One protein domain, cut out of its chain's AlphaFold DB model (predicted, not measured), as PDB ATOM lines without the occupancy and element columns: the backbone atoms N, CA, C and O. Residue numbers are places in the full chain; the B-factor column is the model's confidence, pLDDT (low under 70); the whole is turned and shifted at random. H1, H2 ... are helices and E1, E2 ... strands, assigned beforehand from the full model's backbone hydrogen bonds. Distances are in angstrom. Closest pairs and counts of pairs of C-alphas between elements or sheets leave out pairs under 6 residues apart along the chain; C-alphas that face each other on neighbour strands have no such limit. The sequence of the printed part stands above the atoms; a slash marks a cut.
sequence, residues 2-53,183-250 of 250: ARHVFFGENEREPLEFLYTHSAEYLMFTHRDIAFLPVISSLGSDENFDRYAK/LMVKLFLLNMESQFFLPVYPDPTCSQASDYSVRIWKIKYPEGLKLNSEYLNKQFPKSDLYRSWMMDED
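What this domain is: This is residues 2 to 53 and 183 to 250 of the 250 residues of an uncharacterized protein of Candidatus Poribacteria bacterium (UniProt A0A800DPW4). What does a first look at this model show? A small sheet of the three strands E1, E3 and E2, with H5 over one face, stands toward one end of a flat body, and the short helices H1, H2 and H4 lie beyond its E1 side. After E3 the backbone swings round past H2 and H6 into a tail, of which residues 233 to 240 stick out, and H7 lies toward its far end. What is it made of, and how large is it? The printed part has 120 residues with seven named helices and three named strands, in the order H1, H2, E1, H3, H4, H5, E2, E3, H6, H7; the sheet's order is E1, E3, E2, antiparallel, and the class is mixed, helices and strands, with under half of the residues in named elements. It is only just compact, close to loose, with a radius of gyration of the C-alphas of 15.9 A and spans of 49 by 37 by 19 A.

How they stand to each other: Which helices does the first element touch? H1, residues 2 to 6, is the hub, touching three helices. It touches H2, residues 12 to 20, where the closest C-alphas are those of Val 5 and Pro 14 at 4.4 A, and H4, residues 36 to 43, where they are those of Arg 3 and Gly 43 at 3.9 A. It only just touches H5, residues 183 to 189, with 3 pairs of C-alphas within 8 A, the closest those of Phe 6 and Met 184 at 5.5 A. How are the strands paired? The edge strand E1, residues 25 to 29, is antiparallel to the inner strand E3, residues 214 to 219, at 159 degrees between directions; N 26 and O 217, 2.9 A apart, are within hydrogen-bond range. E3 forms a hairpin with the edge strand E2, residues 197 to 201, antiparallel at 137 degrees, with N 218 and O 198 at 2.8 A. Which helices are on the sheet? H5 is on it at a height over the sheet of 9.2 A, over E3 and only just over E1, where 3 of its C-alphas fall; on the local plane it stands at 38 degrees to E3, slantwise to the strands. H2 is on the sheet but only grazes it, with its residues 15 to 19. What of the other helices and the helix backbones? H3, residues 30 to 34, is close to H5 but not clearly touching, the closest C-alphas being those of Ile 33 and Val 185 at 7.7 A. H6, residues 229 to 232, touches H2, with the C-alphas of Phe 17 and Tyr 231 closest at 6.4 A, while H7, residues 239 to 243, touches no helix. Every O i to N i+4 pair is within hydrogen-bond range in H1, H2, H3, H4, H5 and H7; H6 is too short for such a pair.

Where its parts are: Where do the elements before the cut lie? H1 begins at C-alpha 2, (189.539, 117.809, 114.590). From first to last C-alpha, H2 is 12.1 A long, E1 13.4 A and H4 10.1 A. Where do those after the cut lie? H5 begins at C-alpha 183, (195.644, 119.091, 105.464), and is 9.6 A long; E2 measures 11.4 A and E3 16.1 A. H7 ends at C-alpha 243, (189.536, 114.106, 132.239).

The domain as a whole: How far does it reach, and where is it cut? The two C-alphas farthest apart, those of Thr 205 and Asp 250, are 50.5 A apart. Residues 54 to 182 are not printed, and C-alphas 53 and 183 are 14.1 A apart across the cut. Which link is long, and where is confidence low? The link E2 to E3, residues 202 to 213, is long. The mean pLDDT of the printed part is 87.2, and residues 207 to 210 and 236 to 250 are under 70.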
ATOM      1  N   ALA A   2     188.109 117.594 114.296       88.25
ATOM      2  CA  ALA A   2     189.539 117.809 114.590       88.25
ATOM      3  C   ALA A   2     190.430 116.697 114.005       88.25
ATOM      4  O   ALA A   2     191.177 116.946 113.063       88.25
ATOM      5  N   ARG A   3     190.229 115.455 114.465       92.88
ATOM      6  CA  ARG A   3     190.937 114.258 113.985       92.88
ATOM      7  C   ARG A   3     190.927 114.109 112.461       92.88
ATOM      8  O   ARG A   3     191.981 114.101 111.850       92.88
ATOM      9  N   HIS A   4     189.744 114.023 111.857       95.06
ATOM     10  CA  HIS A   4     189.610 113.605 110.457       95.06
ATOM     11  C   HIS A   4     189.839 114.719 109.430       95.06
ATOM     12  O   HIS A   4     190.327 114.446 108.344       95.06
ATOM     13  N   VAL A   5     189.480 115.972 109.738       95.31
ATOM     14  CA  VAL A   5     189.588 117.089 108.781       95.31
ATOM     15  C   VAL A   5     190.944 117.777 108.886       95.31
ATOM     16  O   VAL A   5     191.594 118.005 107.871       95.31
ATOM     17  N   PHE A   6     191.387 118.106 110.101       92.69
ATOM     18  CA  PHE A   6     192.632 118.855 110.297       92.69
ATOM     19  C   PHE A   6     193.859 117.934 110.278       92.69
ATOM     20  O   PHE A   6     194.874 118.293 109.677       92.69
ATOM     21  N   PHE A   7     193.737 116.750 110.891       92.12
ATOM     22  CA  PHE A   7     194.832 115.804 111.148       92.12
ATOM     23  C   PHE A   7     194.605 114.425 110.514       92.12
ATOM     24  O   PHE A   7     195.079 113.418 111.040       92.12
ATOM     25  N   GLY A   8     193.854 114.367 109.410       91.38
ATOM     26  CA  GLY A   8     193.693 113.120 108.667       91.38
ATOM     27  C   GLY A   8     195.042 112.617 108.140       91.38
ATOM     28  O   GLY A   8     195.898 113.416 107.757       91.38
ATOM     29  N   GLU A   9     195.244 111.300 108.105       88.31
ATOM     30  CA  GLU A   9     196.532 110.672 107.744       88.31
ATOM     31  C   GLU A   9     196.916 110.889 106.283       88.31
ATOM     32  O   GLU A   9     198.079 110.819 105.890       88.31
ATOM     33  N   ASN A  10     195.911 111.113 105.448       90.75
ATOM     34  CA  ASN A  10     196.036 111.288 104.015       90.75
ATOM     35  C   ASN A  10     194.890 112.174 103.518       90.75
ATOM     36  O   ASN A  10     193.983 112.507 104.271       90.75
ATOM     37  N   GLU A  11     194.906 112.564 102.242       91.00
ATOM     38  CA  GLU A  11     193.853 113.429 101.684       91.00
ATOM     39  C   GLU A  11     192.474 112.752 101.618       91.00
ATOM     40  O   GLU A  11     191.459 113.443 101.558       91.00
ATOM     41  N   ARG A  12     192.413 111.413 101.644       94.25
ATOM     42  CA  ARG A  12     191.160 110.660 101.521       94.25
ATOM     43  C   ARG A  12     190.320 110.718 102.795       94.25
ATOM     44  O   ARG A  12     189.112 110.892 102.689       94.25
ATOM     45  N   GLU A  13     190.933 110.613 103.971       95.38
ATOM     46  CA  GLU A  13     190.217 110.648 105.256       95.38
ATOM     47  C   GLU A  13     189.404 111.952 105.463       95.38
ATOM     48  O   GLU A  13     188.197 111.859 105.717       95.38
ATOM     49  N   PRO A  14     189.966 113.165 105.265       96.75
ATOM     50  CA  PRO A  14     189.198 114.407 105.290       96.75
ATOM     51  C   PRO A  14     188.060 114.419 104.270       96.75
ATOM     52  O   PRO A  14     186.966 114.880 104.587       96.75
ATOM     53  N   LEU A  15     188.290 113.905 103.055       97.81
ATOM     54  CA  LEU A  15     187.269 113.867 102.006       97.81
ATOM     55  C   LEU A  15     186.106 112.944 102.373       97.81
ATOM     56  O   LEU A  15     184.960 113.341 102.200       97.81
ATOM     57  N   GLU A  16     186.364 111.753 102.912       97.50
ATOM     58  CA  GLU A  16     185.312 110.836 103.373       97.50
ATOM     59  C   GLU A  16     184.505 111.438 104.533       97.50
ATOM     60  O   GLU A  16     183.270 111.352 104.544       97.50
ATOM     61  N   PHE A  17     185.179 112.108 105.476       97.44
ATOM     62  CA  PHE A  17     184.520 112.804 106.580       97.44
ATOM     63  C   PHE A  17     183.624 113.946 106.084       97.44
ATOM     64  O   PHE A  17     182.454 114.021 106.463       97.44
ATOM     65  N   LEU A  18     184.153 114.822 105.227       97.94
ATOM     66  CA  LEU A  18     183.432 115.974 104.680       97.94
ATOM     67  C   LEU A  18     182.275 115.535 103.767       97.94
ATOM     68  O   LEU A  18     181.175 116.079 103.880       97.94
ATOM     69  N   TYR A  19     182.484 114.497 102.950       98.12
ATOM     70  CA  TYR A  19     181.457 113.909 102.086       98.12
ATOM     71  C   TYR A  19     180.290 113.362 102.904       98.12
ATOM     72  O   TYR A  19     179.130 113.653 102.618       98.12
ATOM     73  N   THR A  20     180.597 112.626 103.975       97.75
ATOM     74  CA  THR A  20     179.586 112.081 104.889       97.75
ATOM     75  C   THR A  20     178.726 113.181 105.520       97.75
ATOM     76  O   THR A  20     177.537 112.980 105.755       97.75
ATOM     77  N   HIS A  21     179.297 114.367 105.737       97.44
ATOM     78  CA  HIS A  21     178.597 115.538 106.268       97.44
ATOM     79  C   HIS A  21     178.011 116.454 105.185       97.44
ATOM     80  O   HIS A  21     177.527 117.535 105.510       97.44
ATOM     81  N   SER A  22     178.037 116.041 103.910       97.25
ATOM     82  CA  SER A  22     177.561 116.838 102.768       97.25
ATOM     83  C   SER A  22     178.179 118.244 102.705       97.25
ATOM     84  O   SER A  22     177.521 119.204 102.308       97.25
ATOM     85  N   ALA A  23     179.439 118.394 103.126       98.25
ATOM     86  CA  ALA A  23     180.123 119.681 103.090       98.25
ATOM     87  C   ALA A  23     180.485 120.051 101.645       98.25
ATOM     88  O   ALA A  23     181.051 119.241 100.919       98.25
ATOM     89  N   GLU A  24     180.212 121.278 101.218       98.44
ATOM     90  CA  GLU A  24     180.594 121.749  99.874       98.44
ATOM     91  C   GLU A  24     181.849 122.628  99.892       98.44
ATOM     92  O   GLU A  24     182.557 122.742  98.889       98.44
ATOM     93  N   TYR A  25     182.133 123.229 101.048       98.56
ATOM     94  CA  TYR A  25     183.248 124.139 101.257       98.56
ATOM     95  C   TYR A  25     184.006 123.778 102.530       98.56
ATOM     96  O   TYR A  25     183.423 123.336 103.520       98.56
ATOM     97  N   LEU A  26     185.312 124.009 102.497       98.12
ATOM     98  CA  LEU A  26     186.208 123.930 103.639       98.12
ATOM     99  C   LEU A  26     186.752 125.328 103.912       98.12
ATOM    100  O   LEU A  26     187.179 126.006 102.981       98.12
ATOM    101  N   MET A  27     186.756 125.748 105.172       97.38
ATOM    102  CA  MET A  27     187.323 127.024 105.595       97.38
ATOM    103  C   MET A  27     188.367 126.779 106.675       97.38
ATOM    104  O   MET A  27     188.104 126.050 107.630       97.38
ATOM    105  N   PHE A  28     189.515 127.434 106.536       96.44
ATOM    106  CA  PHE A  28     190.518 127.541 107.588       96.44
ATOM    107  C   PHE A  28     190.858 129.003 107.827       96.44
ATOM    108  O   PHE A  28     190.773 129.846 106.928       96.44
ATOM    109  N   THR A  29     191.262 129.292 109.051       95.06
ATOM    110  CA  THR A  29     191.630 130.624 109.503       95.06
ATOM    111  C   THR A  29     193.018 130.612 110.128       95.06
ATOM    112  O   THR A  29     193.517 129.585 110.587       95.06
ATOM    113  N   HIS A  30     193.632 131.788 110.232       91.62
ATOM    114  CA  HIS A  30     194.889 131.952 110.962       91.62
ATOM    115  C   HIS A  30     194.753 131.513 112.430       91.62
ATOM    116  O   HIS A  30     195.703 131.017 113.034       91.62
ATOM    117  N   ARG A  31     193.549 131.651 113.002       93.50
ATOM    118  CA  ARG A  31     193.246 131.198 114.358       93.50
ATOM    119  C   ARG A  31     193.376 129.676 114.483       93.50
ATOM    120  O   ARG A  31     193.908 129.216 115.485       93.50
ATOM    121  N   ASP A  32     192.973 128.914 113.472       94.06
ATOM    122  CA  ASP A  32     193.091 127.451 113.499       94.06
ATOM    123  C   ASP A  32     194.562 127.000 113.511       94.06
ATOM    124  O   ASP A  32     194.921 126.071 114.232       94.06
ATOM    125  N   ILE A  33     195.443 127.708 112.791       91.56
ATOM    126  CA  ILE A  33     196.899 127.491 112.854       91.56
ATOM    127  C   ILE A  33     197.453 127.862 114.235       91.56
ATOM    128  O   ILE A  33     198.221 127.097 114.814       91.56
ATOM    129  N   ALA A  34     197.054 129.011 114.785       90.44
ATOM    130  CA  ALA A  34     197.517 129.456 116.100       90.44
ATOM    131  C   ALA A  34     197.097 128.497 117.229       90.44
ATOM    132  O   ALA A  34     197.849 128.289 118.178       90.44
ATOM    133  N   PHE A  35     195.925 127.867 117.109       93.31
ATOM    134  CA  PHE A  35     195.430 126.861 118.051       93.31
ATOM    135  C   PHE A  35     195.766 125.420 117.649       93.31
ATOM    136  O   PHE A  35     195.201 124.490 118.227       93.31
ATOM    137  N   LEU A  36     196.703 125.200 116.716       92.00
ATOM    138  CA  LEU A  36     197.082 123.856 116.272       92.00
ATOM    139  C   LEU A  36     197.388 122.896 117.440       92.00
ATOM    140  O   LEU A  36     196.855 121.786 117.408       92.00
ATOM    141  N   PRO A  37     198.138 123.277 118.500       91.69
ATOM    142  CA  PRO A  37     198.391 122.370 119.623       91.69
ATOM    143  C   PRO A  37     197.106 121.923 120.333       91.69
ATOM    144  O   PRO A  37     196.946 120.745 120.639       91.69
ATOM    145  N   VAL A  38     196.147 122.833 120.519       91.38
ATOM    146  CA  VAL A  38     194.863 122.531 121.171       91.38
ATOM    147  C   VAL A  38     193.989 121.659 120.272       91.38
ATOM    148  O   VAL A  38     193.501 120.618 120.702       91.38
ATOM    149  N   ILE A  39     193.814 122.042 119.002       92.81
ATOM    150  CA  ILE A  39     192.973 121.292 118.053       92.81
ATOM    151  C   ILE A  39     193.568 119.894 117.813       92.81
ATOM    152  O   ILE A  39     192.823 118.921 117.708       92.81
ATOM    153  N   SER A  40     194.899 119.776 117.754       92.62
ATOM    154  CA  SER A  40     195.587 118.491 117.575       92.62
ATOM    155  C   SER A  40     195.463 117.586 118.795       92.62
ATOM    156  O   SER A  40     195.203 116.396 118.627       92.62
ATOM    157  N   SER A  41     195.549 118.145 120.005       91.00
ATOM    158  CA  SER A  41     195.281 117.421 121.249       91.00
ATOM    159  C   SER A  41     193.860 116.843 121.259       91.00
ATOM    160  O   SER A  41     193.689 115.634 121.378       91.00
ATOM    161  N   LEU A  42     192.843 117.662 120.954       89.00
ATOM    162  CA  LEU A  42     191.443 117.215 120.853       89.00
ATOM    163  C   LEU A  42     191.193 116.181 119.737       89.00
ATOM    164  O   LEU A  42     190.189 115.468 119.753       89.00
ATOM    165  N   GLY A  43     192.046 116.154 118.711       89.81
ATOM    166  CA  GLY A  43     191.984 115.188 117.615       89.81
ATOM    167  C   GLY A  43     192.747 113.888 117.875       89.81
ATOM    168  O   GLY A  43     192.651 112.968 117.056       89.81
ATOM    169  N   SER A  44     193.507 113.821 118.965       90.31
ATOM    170  CA  SER A  44     194.357 112.682 119.289       90.31
ATOM    171  C   SER A  44     193.647 111.633 120.141       90.31
ATOM    172  O   SER A  44     192.629 111.907 120.777       90.31
ATOM    173  N   ASP A  45     194.204 110.426 120.140       88.38
ATOM    174  CA  ASP A  45     193.925 109.388 121.132       88.38
ATOM    175  C   ASP A  45     194.689 109.623 122.456       88.38
ATOM    176  O   ASP A  45     195.359 110.646 122.640       88.38
ATOM    177  N   GLU A  46     194.605 108.672 123.388       84.69
ATOM    178  CA  GLU A  46     195.317 108.700 124.672       84.69
ATOM    179  C   GLU A  46     196.852 108.759 124.553       84.69
ATOM    180  O   GLU A  46     197.527 109.100 125.523       84.69
ATOM    181  N   ASN A  47     197.408 108.452 123.378       86.12
ATOM    182  CA  ASN A  47     198.843 108.486 123.097       86.12
ATOM    183  C   ASN A  47     199.258 109.744 122.326       86.12
ATOM    184  O   ASN A  47     200.397 109.827 121.862       86.12
ATOM    185  N   PHE A  48     198.356 110.719 122.164       87.62
ATOM    186  CA  PHE A  48     198.624 111.948 121.424       87.62
ATOM    187  C   PHE A  48     199.017 111.688 119.950       87.62
ATOM    188  O   PHE A  48     199.817 112.421 119.352       87.62
ATOM    189  N   ASP A  49     198.434 110.654 119.321       90.00
ATOM    190  CA  ASP A  49     198.787 110.204 117.966       90.00
ATOM    191  C   ASP A  49     198.672 111.294 116.885       90.00
ATOM    192  O   ASP A  49     199.409 111.268 115.896       90.00
ATOM    193  N   ARG A  50     197.831 112.316 117.085       91.06
ATOM    194  CA  ARG A  50     197.667 113.468 116.179       91.06
ATOM    195  C   ARG A  50     198.281 114.765 116.677       91.06
ATOM    196  O   ARG A  50     198.272 115.733 115.920       91.06
ATOM    197  N   TYR A  51     198.868 114.790 117.875       91.44
ATOM    198  CA  TYR A  51     199.436 116.010 118.437       91.44
ATOM    199  C   TYR A  51     200.459 116.626 117.487       91.44
ATOM    200  O   TYR A  51     201.315 115.930 116.926       91.44
ATOM    201  N   ALA A  52     200.317 117.928 117.277       91.00
ATOM    202  CA  ALA A  52     201.044 118.689 116.286       91.00
ATOM    203  C   ALA A  52     201.288 120.099 116.816       91.00
ATOM    204  O   ALA A  52     200.362 120.802 117.227       91.00
ATOM    205  N   LYS A  53     202.543 120.535 116.742       91.19
ATOM    206  CA  LYS A  53     202.960 121.873 117.143       91.19
ATOM    207  C   LYS A  53     203.887 122.460 116.092       91.19
ATOM    208  O   LYS A  53     204.758 121.776 115.565       91.19
ATOM    209  N   LEU A 183     196.370 118.430 106.552       94.31
ATOM    210  CA  LEU A 183     195.644 119.091 105.464       94.31
ATOM    211  C   LEU A 183     195.631 120.613 105.637       94.31
ATOM    212  O   LEU A 183     195.902 121.349 104.690       94.31
ATOM    213  N   MET A 184     195.376 121.086 106.859       94.12
ATOM    214  CA  MET A 184     195.366 122.516 107.157       94.12
ATOM    215  C   MET A 184     196.729 123.164 106.893       94.12
ATOM    216  O   MET A 184     196.790 124.232 106.295       94.12
ATOM    217  N   VAL A 185     197.831 122.512 107.270       93.88
ATOM    218  CA  VAL A 185     199.183 123.037 107.025       93.88
ATOM    219  C   VAL A 185     199.481 123.079 105.525       93.88
ATOM    220  O   VAL A 185     199.958 124.095 105.025       93.88
ATOM    221  N   LYS A 186     199.141 122.014 104.789       93.81
ATOM    222  CA  LYS A 186     199.304 121.950 103.328       93.81
ATOM    223  C   LYS A 186     198.545 123.066 102.616       93.81
ATOM    224  O   LYS A 186     199.145 123.812 101.847       93.81
ATOM    225  N   LEU A 187     197.244 123.186 102.876       93.50
ATOM    226  CA  LEU A 187     196.374 124.119 102.159       93.50
ATOM    227  C   LEU A 187     196.553 125.566 102.637       93.50
ATOM    228  O   LEU A 187     196.695 126.478 101.823       93.50
ATOM    229  N   PHE A 188     196.534 125.795 103.952       92.81
ATOM    230  CA  PHE A 188     196.516 127.144 104.517       92.81
ATOM    231  C   PHE A 188     197.917 127.750 104.614       92.81
ATOM    232  O   PHE A 188     198.127 128.854 104.122       92.81
ATOM    233  N   LEU A 189     198.874 127.037 105.223       90.88
ATOM    234  CA  LEU A 189     200.201 127.593 105.515       90.88
ATOM    235  C   LEU A 189     201.150 127.514 104.312       90.88
ATOM    236  O   LEU A 189     201.878 128.461 104.034       90.88
ATOM    237  N   LEU A 190     201.142 126.389 103.597       91.31
ATOM    238  CA  LEU A 190     202.065 126.136 102.485       91.31
ATOM    239  C   LEU A 190     201.469 126.436 101.109       91.31
ATOM    240  O   LEU A 190     202.186 126.353 100.118       91.31
ATOM    241  N   ASN A 191     200.179 126.778 101.041       90.69
ATOM    242  CA  ASN A 191     199.465 127.043  99.791       90.69
ATOM    243  C   ASN A 191     199.664 125.940  98.734       90.69
ATOM    244  O   ASN A 191     199.816 126.225  97.546       90.69
ATOM    245  N   MET A 192     199.721 124.681  99.168       90.62
ATOM    246  CA  MET A 192     199.891 123.557  98.259       90.62
ATOM    247  C   MET A 192     198.628 123.351  97.435       90.62
ATOM    248  O   MET A 192     197.522 123.304  97.974       90.62
ATOM    249  N   GLU A 193     198.810 123.174  96.131       92.31
ATOM    250  CA  GLU A 193     197.718 122.831  95.232       92.31
ATOM    251  C   GLU A 193     197.130 121.462  95.583       92.31
ATOM    252  O   GLU A 193     197.844 120.516  95.922       92.31
ATOM    253  N   SER A 194     195.809 121.357  95.463       94.88
ATOM    254  CA  SER A 194     195.084 120.103  95.588       94.88
ATOM    255  C   SER A 194     194.054 120.003  94.475       94.88
ATOM    256  O   SER A 194     193.343 120.959  94.168       94.88
ATOM    257  N   GLN A 195     193.925 118.813  93.896       96.88
ATOM    258  CA  GLN A 195     192.882 118.526  92.911       96.88
ATOM    259  C   GLN A 195     191.475 118.437  93.532       96.88
ATOM    260  O   GLN A 195     190.482 118.482  92.802       96.88
ATOM    261  N   PHE A 196     191.388 118.293  94.861       97.94
ATOM    262  CA  PHE A 196     190.131 118.101  95.590       97.94
ATOM    263  C   PHE A 196     189.687 119.338  96.374       97.94
ATOM    264  O   PHE A 196     188.497 119.492  96.631       97.94
ATOM    265  N   PHE A 197     190.608 120.229  96.735       97.50
ATOM    266  CA  PHE A 197     190.307 121.463  97.462       97.50
ATOM    267  C   PHE A 197     190.658 122.657  96.578       97.50
ATOM    268  O   PHE A 197     191.806 123.090  96.521       97.50
ATOM    269  N   LEU A 198     189.662 123.173  95.860       96.69
ATOM    270  CA  LEU A 198     189.843 124.248  94.888       96.69
ATOM    271  C   LEU A 198     189.701 125.602  95.592       96.69
ATOM    272  O   LEU A 198     188.623 125.865  96.128       96.69
ATOM    273  N   PRO A 199     190.735 126.462  95.629       95.38
ATOM    274  CA  PRO A 199     190.645 127.739  96.329       95.38
ATOM    275  C   PRO A 199     189.565 128.622  95.690       95.38
ATOM    276  O   PRO A 199     189.517 128.775  94.471       95.38
ATOM    277  N   VAL A 200     188.691 129.188  96.522       95.69
ATOM    278  CA  VAL A 200     187.637 130.133  96.106       95.69
ATOM    279  C   VAL A 200     187.687 131.451  96.879       95.69
ATOM    280  O   VAL A 200     187.104 132.435  96.432       95.69
ATOM    281  N   TYR A 201     188.373 131.481  98.027       94.38
ATOM    282  CA  TYR A 201     188.672 132.705  98.763       94.38
ATOM    283  C   TYR A 201     190.053 132.618  99.442       94.38
ATOM    284  O   TYR A 201     190.343 131.584 100.056       94.38
ATOM    285  N   PRO A 202     190.876 133.682  99.414       90.94
ATOM    286  CA  PRO A 202     190.694 134.906  98.622       90.94
ATOM    287  C   PRO A 202     190.628 134.599  97.121       90.94
ATOM    288  O   PRO A 202     190.869 133.461  96.717       90.94
ATOM    289  N   ASP A 203     190.256 135.586  96.301       84.56
ATOM    290  CA  ASP A 203     190.299 135.412  94.847       84.56
ATOM    291  C   ASP A 203     191.703 134.903  94.455       84.56
ATOM    292  O   ASP A 203     192.686 135.576  94.784       84.56
ATOM    293  N   PRO A 204     191.833 133.734  93.795       79.25
ATOM    294  CA  PRO A 204     193.134 133.174  93.432       79.25
ATOM    295  C   PRO A 204     193.968 134.096  92.532       79.25
ATOM    296  O   PRO A 204     195.183 133.941  92.447       79.25
ATOM    297  N   THR A 205     193.326 135.052  91.852       81.94
ATOM    298  CA  THR A 205     193.990 136.071  91.030       81.94
ATOM    299  C   THR A 205     194.574 137.224  91.853       81.94
ATOM    300  O   THR A 205     195.344 138.027  91.326       81.94
ATOM    301  N   CYS A 206     194.261 137.312  93.150       76.94
ATOM    302  CA  CYS A 206     194.790 138.340  94.032       76.94
ATOM    303  C   CYS A 206     196.219 138.001  94.483       76.94
ATOM    304  O   CYS A 206     196.463 137.011  95.174       76.94
ATOM    305  N   SER A 207     197.174 138.877  94.164       66.00
ATOM    306  CA  SER A 207     198.588 138.718  94.528       66.00
ATOM    307  C   SER A 207     198.873 138.801  96.034       66.00
ATOM    308  O   SER A 207     199.989 138.502  96.447       66.00
ATOM    309  N   GLN A 208     197.895 139.203  96.855       65.00
ATOM    310  CA  GLN A 208     198.015 139.329  98.315       65.00
ATOM    311  C   GLN A 208     197.431 138.129  99.074       65.00
ATOM    312  O   GLN A 208     197.133 138.225 100.259       65.00
ATOM    313  N   ALA A 209     197.252 136.976  98.419       60.03
ATOM    314  CA  ALA A 209     196.635 135.796  99.030       60.03
ATOM    315  C   ALA A 209     197.295 135.338 100.358       60.03
ATOM    316  O   ALA A 209     196.655 134.661 101.168       60.03
ATOM    317  N   SER A 210     198.558 135.702 100.612       64.88
ATOM    318  CA  SER A 210     199.279 135.450 101.870       64.88
ATOM    319  C   SER A 210     198.737 136.213 103.081       64.88
ATOM    320  O   SER A 210     198.899 135.733 104.198       64.88
ATOM    321  N   ASP A 211     198.072 137.349 102.877       70.50
ATOM    322  CA  ASP A 211     197.750 138.295 103.956       70.50
ATOM    323  C   ASP A 211     196.370 138.027 104.576       70.50
ATOM    324  O   ASP A 211     195.954 138.671 105.542       70.50
ATOM    325  N   TYR A 212     195.632 137.060 104.027       70.00
ATOM    326  CA  TYR A 212     194.274 136.772 104.458       70.00
ATOM    327  C   TYR A 212     194.248 135.885 105.697       70.00
ATOM    328  O   TYR A 212     194.780 134.775 105.731       70.00
ATOM    329  N   SER A 213     193.510 136.347 106.704       88.19
ATOM    330  CA  SER A 213     193.240 135.608 107.938       88.19
ATOM    331  C   SER A 213     192.298 134.417 107.746       88.19
ATOM    332  O   SER A 213     192.150 133.617 108.670       88.19
ATOM    333  N   VAL A 214     191.666 134.293 106.574       94.19
ATOM    334  CA  VAL A 214     190.691 133.255 106.223       94.19
ATOM    335  C   VAL A 214     190.932 132.795 104.792       94.19
ATOM    336  O   VAL A 214     191.164 133.611 103.901       94.19
ATOM    337  N   ARG A 215     190.822 131.487 104.565       95.06
ATOM    338  CA  ARG A 215     190.847 130.873 103.239       95.06
ATOM    339  C   ARG A 215     189.723 129.856 103.117       95.06
ATOM    340  O   ARG A 215     189.404 129.167 104.087       95.06
ATOM    341  N   ILE A 216     189.125 129.786 101.932       96.69
ATOM    342  CA  ILE A 216     188.000 128.902 101.630       96.69
ATOM    343  C   ILE A 216     188.306 128.122 100.359       96.69
ATOM    344  O   ILE A 216     188.740 128.687  99.352       96.69
ATOM    345  N   TRP A 217     188.012 126.829 100.398       97.69
ATOM    346  CA  TRP A 217     188.120 125.917  99.271       97.69
ATOM    347  C   TRP A 217     186.762 125.300  98.961       97.69
ATOM    348  O   TRP A 217     186.058 124.865  99.869       97.69
ATOM    349  N   LYS A 218     186.413 125.216  97.678       98.31
ATOM    350  CA  LYS A 218     185.335 124.356  97.193       98.31
ATOM    351  C   LYS A 218     185.840 122.920  97.131       98.31
ATOM    352  O   LYS A 218     186.903 122.658  96.566       98.31
ATOM    353  N   ILE A 219     185.068 121.996  97.686       98.56
ATOM    354  CA  ILE A 219     185.435 120.584  97.738       98.56
ATOM    355  C   ILE A 219     184.961 119.896  96.453       98.56
ATOM    356  O   ILE A 219     183.790 119.962  96.081       98.56
ATOM    357  N   LYS A 220     185.883 119.228  95.762       98.31
ATOM    358  CA  LYS A 220     185.620 118.358  94.616       98.31
ATOM    359  C   LYS A 220     185.810 116.911  95.056       98.31
ATOM    360  O   LYS A 220     186.932 116.421  95.148       98.31
ATOM    361  N   TYR A 221     184.704 116.228  95.309       98.12
ATOM    362  CA  TYR A 221     184.720 114.828  95.713       98.12
ATOM    363  C   TYR A 221     185.096 113.904  94.542       98.12
ATOM    364  O   TYR A 221     184.481 114.016  93.477       98.12
ATOM    365  N   PRO A 222     186.082 112.998  94.697       97.12
ATOM    366  CA  PRO A 222     186.312 111.935  93.725       97.12
ATOM    367  C   PRO A 222     185.130 110.959  93.677       97.12
ATOM    368  O   PRO A 222     184.404 110.776  94.657       97.12
ATOM    369  N   GLU A 223     184.962 110.293  92.536       96.75
ATOM    370  CA  GLU A 223     183.976 109.222  92.390       96.75
ATOM    371  C   GLU A 223     184.281 108.045  93.331       96.75
ATOM    372  O   GLU A 223     185.433 107.759  93.664       96.75
ATOM    373  N   GLY A 224     183.233 107.339  93.764       94.69
ATOM    374  CA  GLY A 224     183.375 106.132  94.582       94.69
ATOM    375  C   GLY A 224     183.718 106.371  96.056       94.69
ATOM    376  O   GLY A 224     184.061 105.412  96.755       94.69
ATOM    377  N   LEU A 225     183.617 107.608  96.561       95.88
ATOM    378  CA  LEU A 225     183.587 107.837  98.006       95.88
ATOM    379  C   LEU A 225     182.366 107.148  98.617       95.88
ATOM    380  O   LEU A 225     181.259 107.201  98.081       95.88
ATOM    381  N   LYS A 226     182.586 106.478  99.746       93.38
ATOM    382  CA  LYS A 226     181.534 105.794 100.493       93.38
ATOM    383  C   LYS A 226     181.187 106.618 101.717       93.38
ATOM    384  O   LYS A 226     182.072 107.141 102.390       93.38
ATOM    385  N   LEU A 227     179.895 106.707 102.002       95.75
ATOM    386  CA  LEU A 227     179.409 107.313 103.231       95.75
ATOM    387  C   LEU A 227     179.828 106.420 104.404       95.75
ATOM    388  O   LEU A 227     179.523 105.227 104.408       95.75
ATOM    389  N   ASN A 228     180.536 106.991 105.379       95.62
ATOM    390  CA  ASN A 228     180.922 106.276 106.587       95.62
ATOM    391  C   ASN A 228     180.005 106.698 107.739       95.62
ATOM    392  O   ASN A 228     180.194 107.746 108.351       95.62
ATOM    393  N   SER A 229     179.008 105.868 108.052       95.06
ATOM    394  CA  SER A 229     178.027 106.168 109.099       95.06
ATOM    395  C   SER A 229     178.641 106.367 110.488       95.06
ATOM    396  O   SER A 229     178.016 107.019 111.321       95.06
ATOM    397  N   GLU A 230     179.853 105.867 110.755       92.94
ATOM    398  CA  GLU A 230     180.539 106.104 112.031       92.94
ATOM    399  C   GLU A 230     180.866 107.584 112.243       92.94
ATOM    400  O   GLU A 230     180.792 108.074 113.368       92.94
ATOM    401  N   TYR A 231     181.132 108.338 111.172       94.06
ATOM    402  CA  TYR A 231     181.374 109.779 111.265       94.06
ATOM    403  C   TYR A 231     180.124 110.580 111.631       94.06
ATOM    404  O   TYR A 231     180.248 111.724 112.063       94.06
ATOM    405  N   LEU A 232     178.934 109.989 111.497       93.25
ATOM    406  CA  LEU A 232     177.677 110.587 111.949       93.25
ATOM    407  C   LEU A 232     177.396 110.306 113.432       93.25
ATOM    408  O   LEU A 232     176.405 110.811 113.970       93.25
ATOM    409  N   ASN A 233     178.232 109.502 114.098       89.69
ATOM    410  CA  ASN A 233     178.057 109.199 115.506       89.69
ATOM    411  C   ASN A 233     178.304 110.453 116.358       89.69
ATOM    412  O   ASN A 233     179.372 111.060 116.329       89.69
ATOM    413  N   LYS A 234     177.287 110.831 117.137       83.94
ATOM    414  CA  LYS A 234     177.321 111.976 118.058       83.94
ATOM    415  C   LYS A 234     177.597 111.566 119.502       83.94
ATOM    416  O   LYS A 234     177.695 112.437 120.363       83.94
ATOM    417  N   GLN A 235     177.671 110.264 119.787       80.56
ATOM    418  CA  GLN A 235     178.069 109.788 121.104       80.56
ATOM    419  C   GLN A 235     179.539 110.131 121.307       80.56
ATOM    420  O   GLN A 235     180.421 109.615 120.623       80.56
ATOM    421  N   PHE A 236     179.773 111.049 122.235       64.44
ATOM    422  CA  PHE A 236     181.113 111.436 122.631       64.44
ATOM    423  C   PHE A 236     181.820 110.229 123.276       64.44
ATOM    424  O   PHE A 236     181.147 109.431 123.942       64.44
ATOM    425  N   PRO A 237     183.144 110.067 123.105       65.62
ATOM    426  CA  PRO A 237     183.899 109.081 123.870       65.62
ATOM    427  C   PRO A 237     183.626 109.210 125.376       65.62
ATOM    428  O   PRO A 237     183.229 110.269 125.869       65.62
ATOM    429  N   LYS A 238     183.817 108.102 126.104       66.31
ATOM    430  CA  LYS A 238     183.557 108.015 127.549       66.31
ATOM    431  C   LYS A 238     184.212 109.191 128.285       66.31
ATOM    432  O   LYS A 238     185.339 109.563 127.972       66.31
ATOM    433  N   SER A 239     183.521 109.725 129.293       63.00
ATOM    434  CA  SER A 239     183.931 110.884 130.106       63.00
ATOM    435  C   SER A 239     185.361 110.822 130.654       63.00
ATOM    436  O   SER A 239     185.951 111.858 130.947       63.00
ATOM    437  N   ASP A 240     185.923 109.625 130.788       65.25
ATOM    438  CA  ASP A 240     187.269 109.415 131.317       65.25
ATOM    439  C   ASP A 240     188.359 109.934 130.361       65.25
ATOM    440  O   ASP A 240     189.359 110.467 130.832       65.25
ATOM    441  N   LEU A 241     188.121 109.908 129.041       60.59
ATOM    442  CA  LEU A 241     189.008 110.516 128.031       60.59
ATOM    443  C   LEU A 241     188.998 112.052 128.089       60.59
ATOM    444  O   LEU A 241     189.967 112.702 127.713       60.59
ATOM    445  N   TYR A 242     187.915 112.652 128.591       60.94
ATOM    446  CA  TYR A 242     187.834 114.102 128.771       60.94
ATOM    447  C   TYR A 242     188.669 114.571 129.972       60.94
ATOM    448  O   TYR A 242     189.263 115.645 129.937       60.94
ATOM    449  N   ARG A 243     188.748 113.764 131.042       56.62
ATOM    450  CA  ARG A 243     189.536 114.106 132.239       56.62
ATOM    451  C   ARG A 243     191.035 114.137 131.960       56.62
ATOM    452  O   ARG A 243     191.703 115.015 132.488       56.62
ATOM    453  N   SER A 244     191.547 113.256 131.099       56.94
ATOM    454  CA  SER A 244     192.958 113.281 130.684       56.94
ATOM    455  C   SER A 244     193.350 114.534 129.894       56.94
ATOM    456  O   SER A 244     194.530 114.830 129.802       56.94
ATOM    457  N   TRP A 245     192.392 115.285 129.340       57.44
ATOM    458  CA  TRP A 245     192.665 116.532 128.611       57.44
ATOM    459  C   TRP A 245     192.639 117.787 129.495       57.44
ATOM    460  O   TRP A 245     193.049 118.851 129.046       57.44
ATOM    461  N   MET A 246     192.127 117.677 130.724       58.84
ATOM    462  CA  MET A 246     191.933 118.794 131.662       58.84
ATOM    463  C   MET A 246     192.942 118.784 132.822       58.84
ATOM    464  O   MET A 246     192.858 119.641 133.693       58.84
ATOM    465  N   MET A 247     193.848 117.804 132.878       49.59
ATOM    466  CA  MET A 247     194.720 117.549 134.029       49.59
ATOM    467  C   MET A 247     196.192 117.671 133.610       49.59
ATOM    468  O   MET A 247     196.868 116.661 133.468       49.59
ATOM    469  N   ASP A 248     196.641 118.906 133.384       49.50
ATOM    470  CA  ASP A 248     198.056 119.334 133.406       49.50
ATOM    471  C   ASP A 248     198.173 120.723 134.097       49.50
ATOM    472  O   ASP A 248     199.080 121.507 133.830       49.50
ATOM    473  N   GLU A 249     197.224 121.053 134.983       44.88
ATOM    474  CA  GLU A 249     197.325 122.190 135.911       44.88
ATOM    475  C   GLU A 249     197.637 121.659 137.322       44.88
ATOM    476  O   GLU A 249     196.751 121.603 138.169       44.88
ATOM    477  N   ASP A 250     198.886 121.240 137.552       41.31
ATOM    478  CA  ASP A 250     199.487 121.072 138.889       41.31
ATOM    479  C   ASP A 250     200.791 121.887 138.978       41.31
ATOM    480  O   ASP A 250     201.624 121.792 138.043       41.31
TER     481      ASP A 250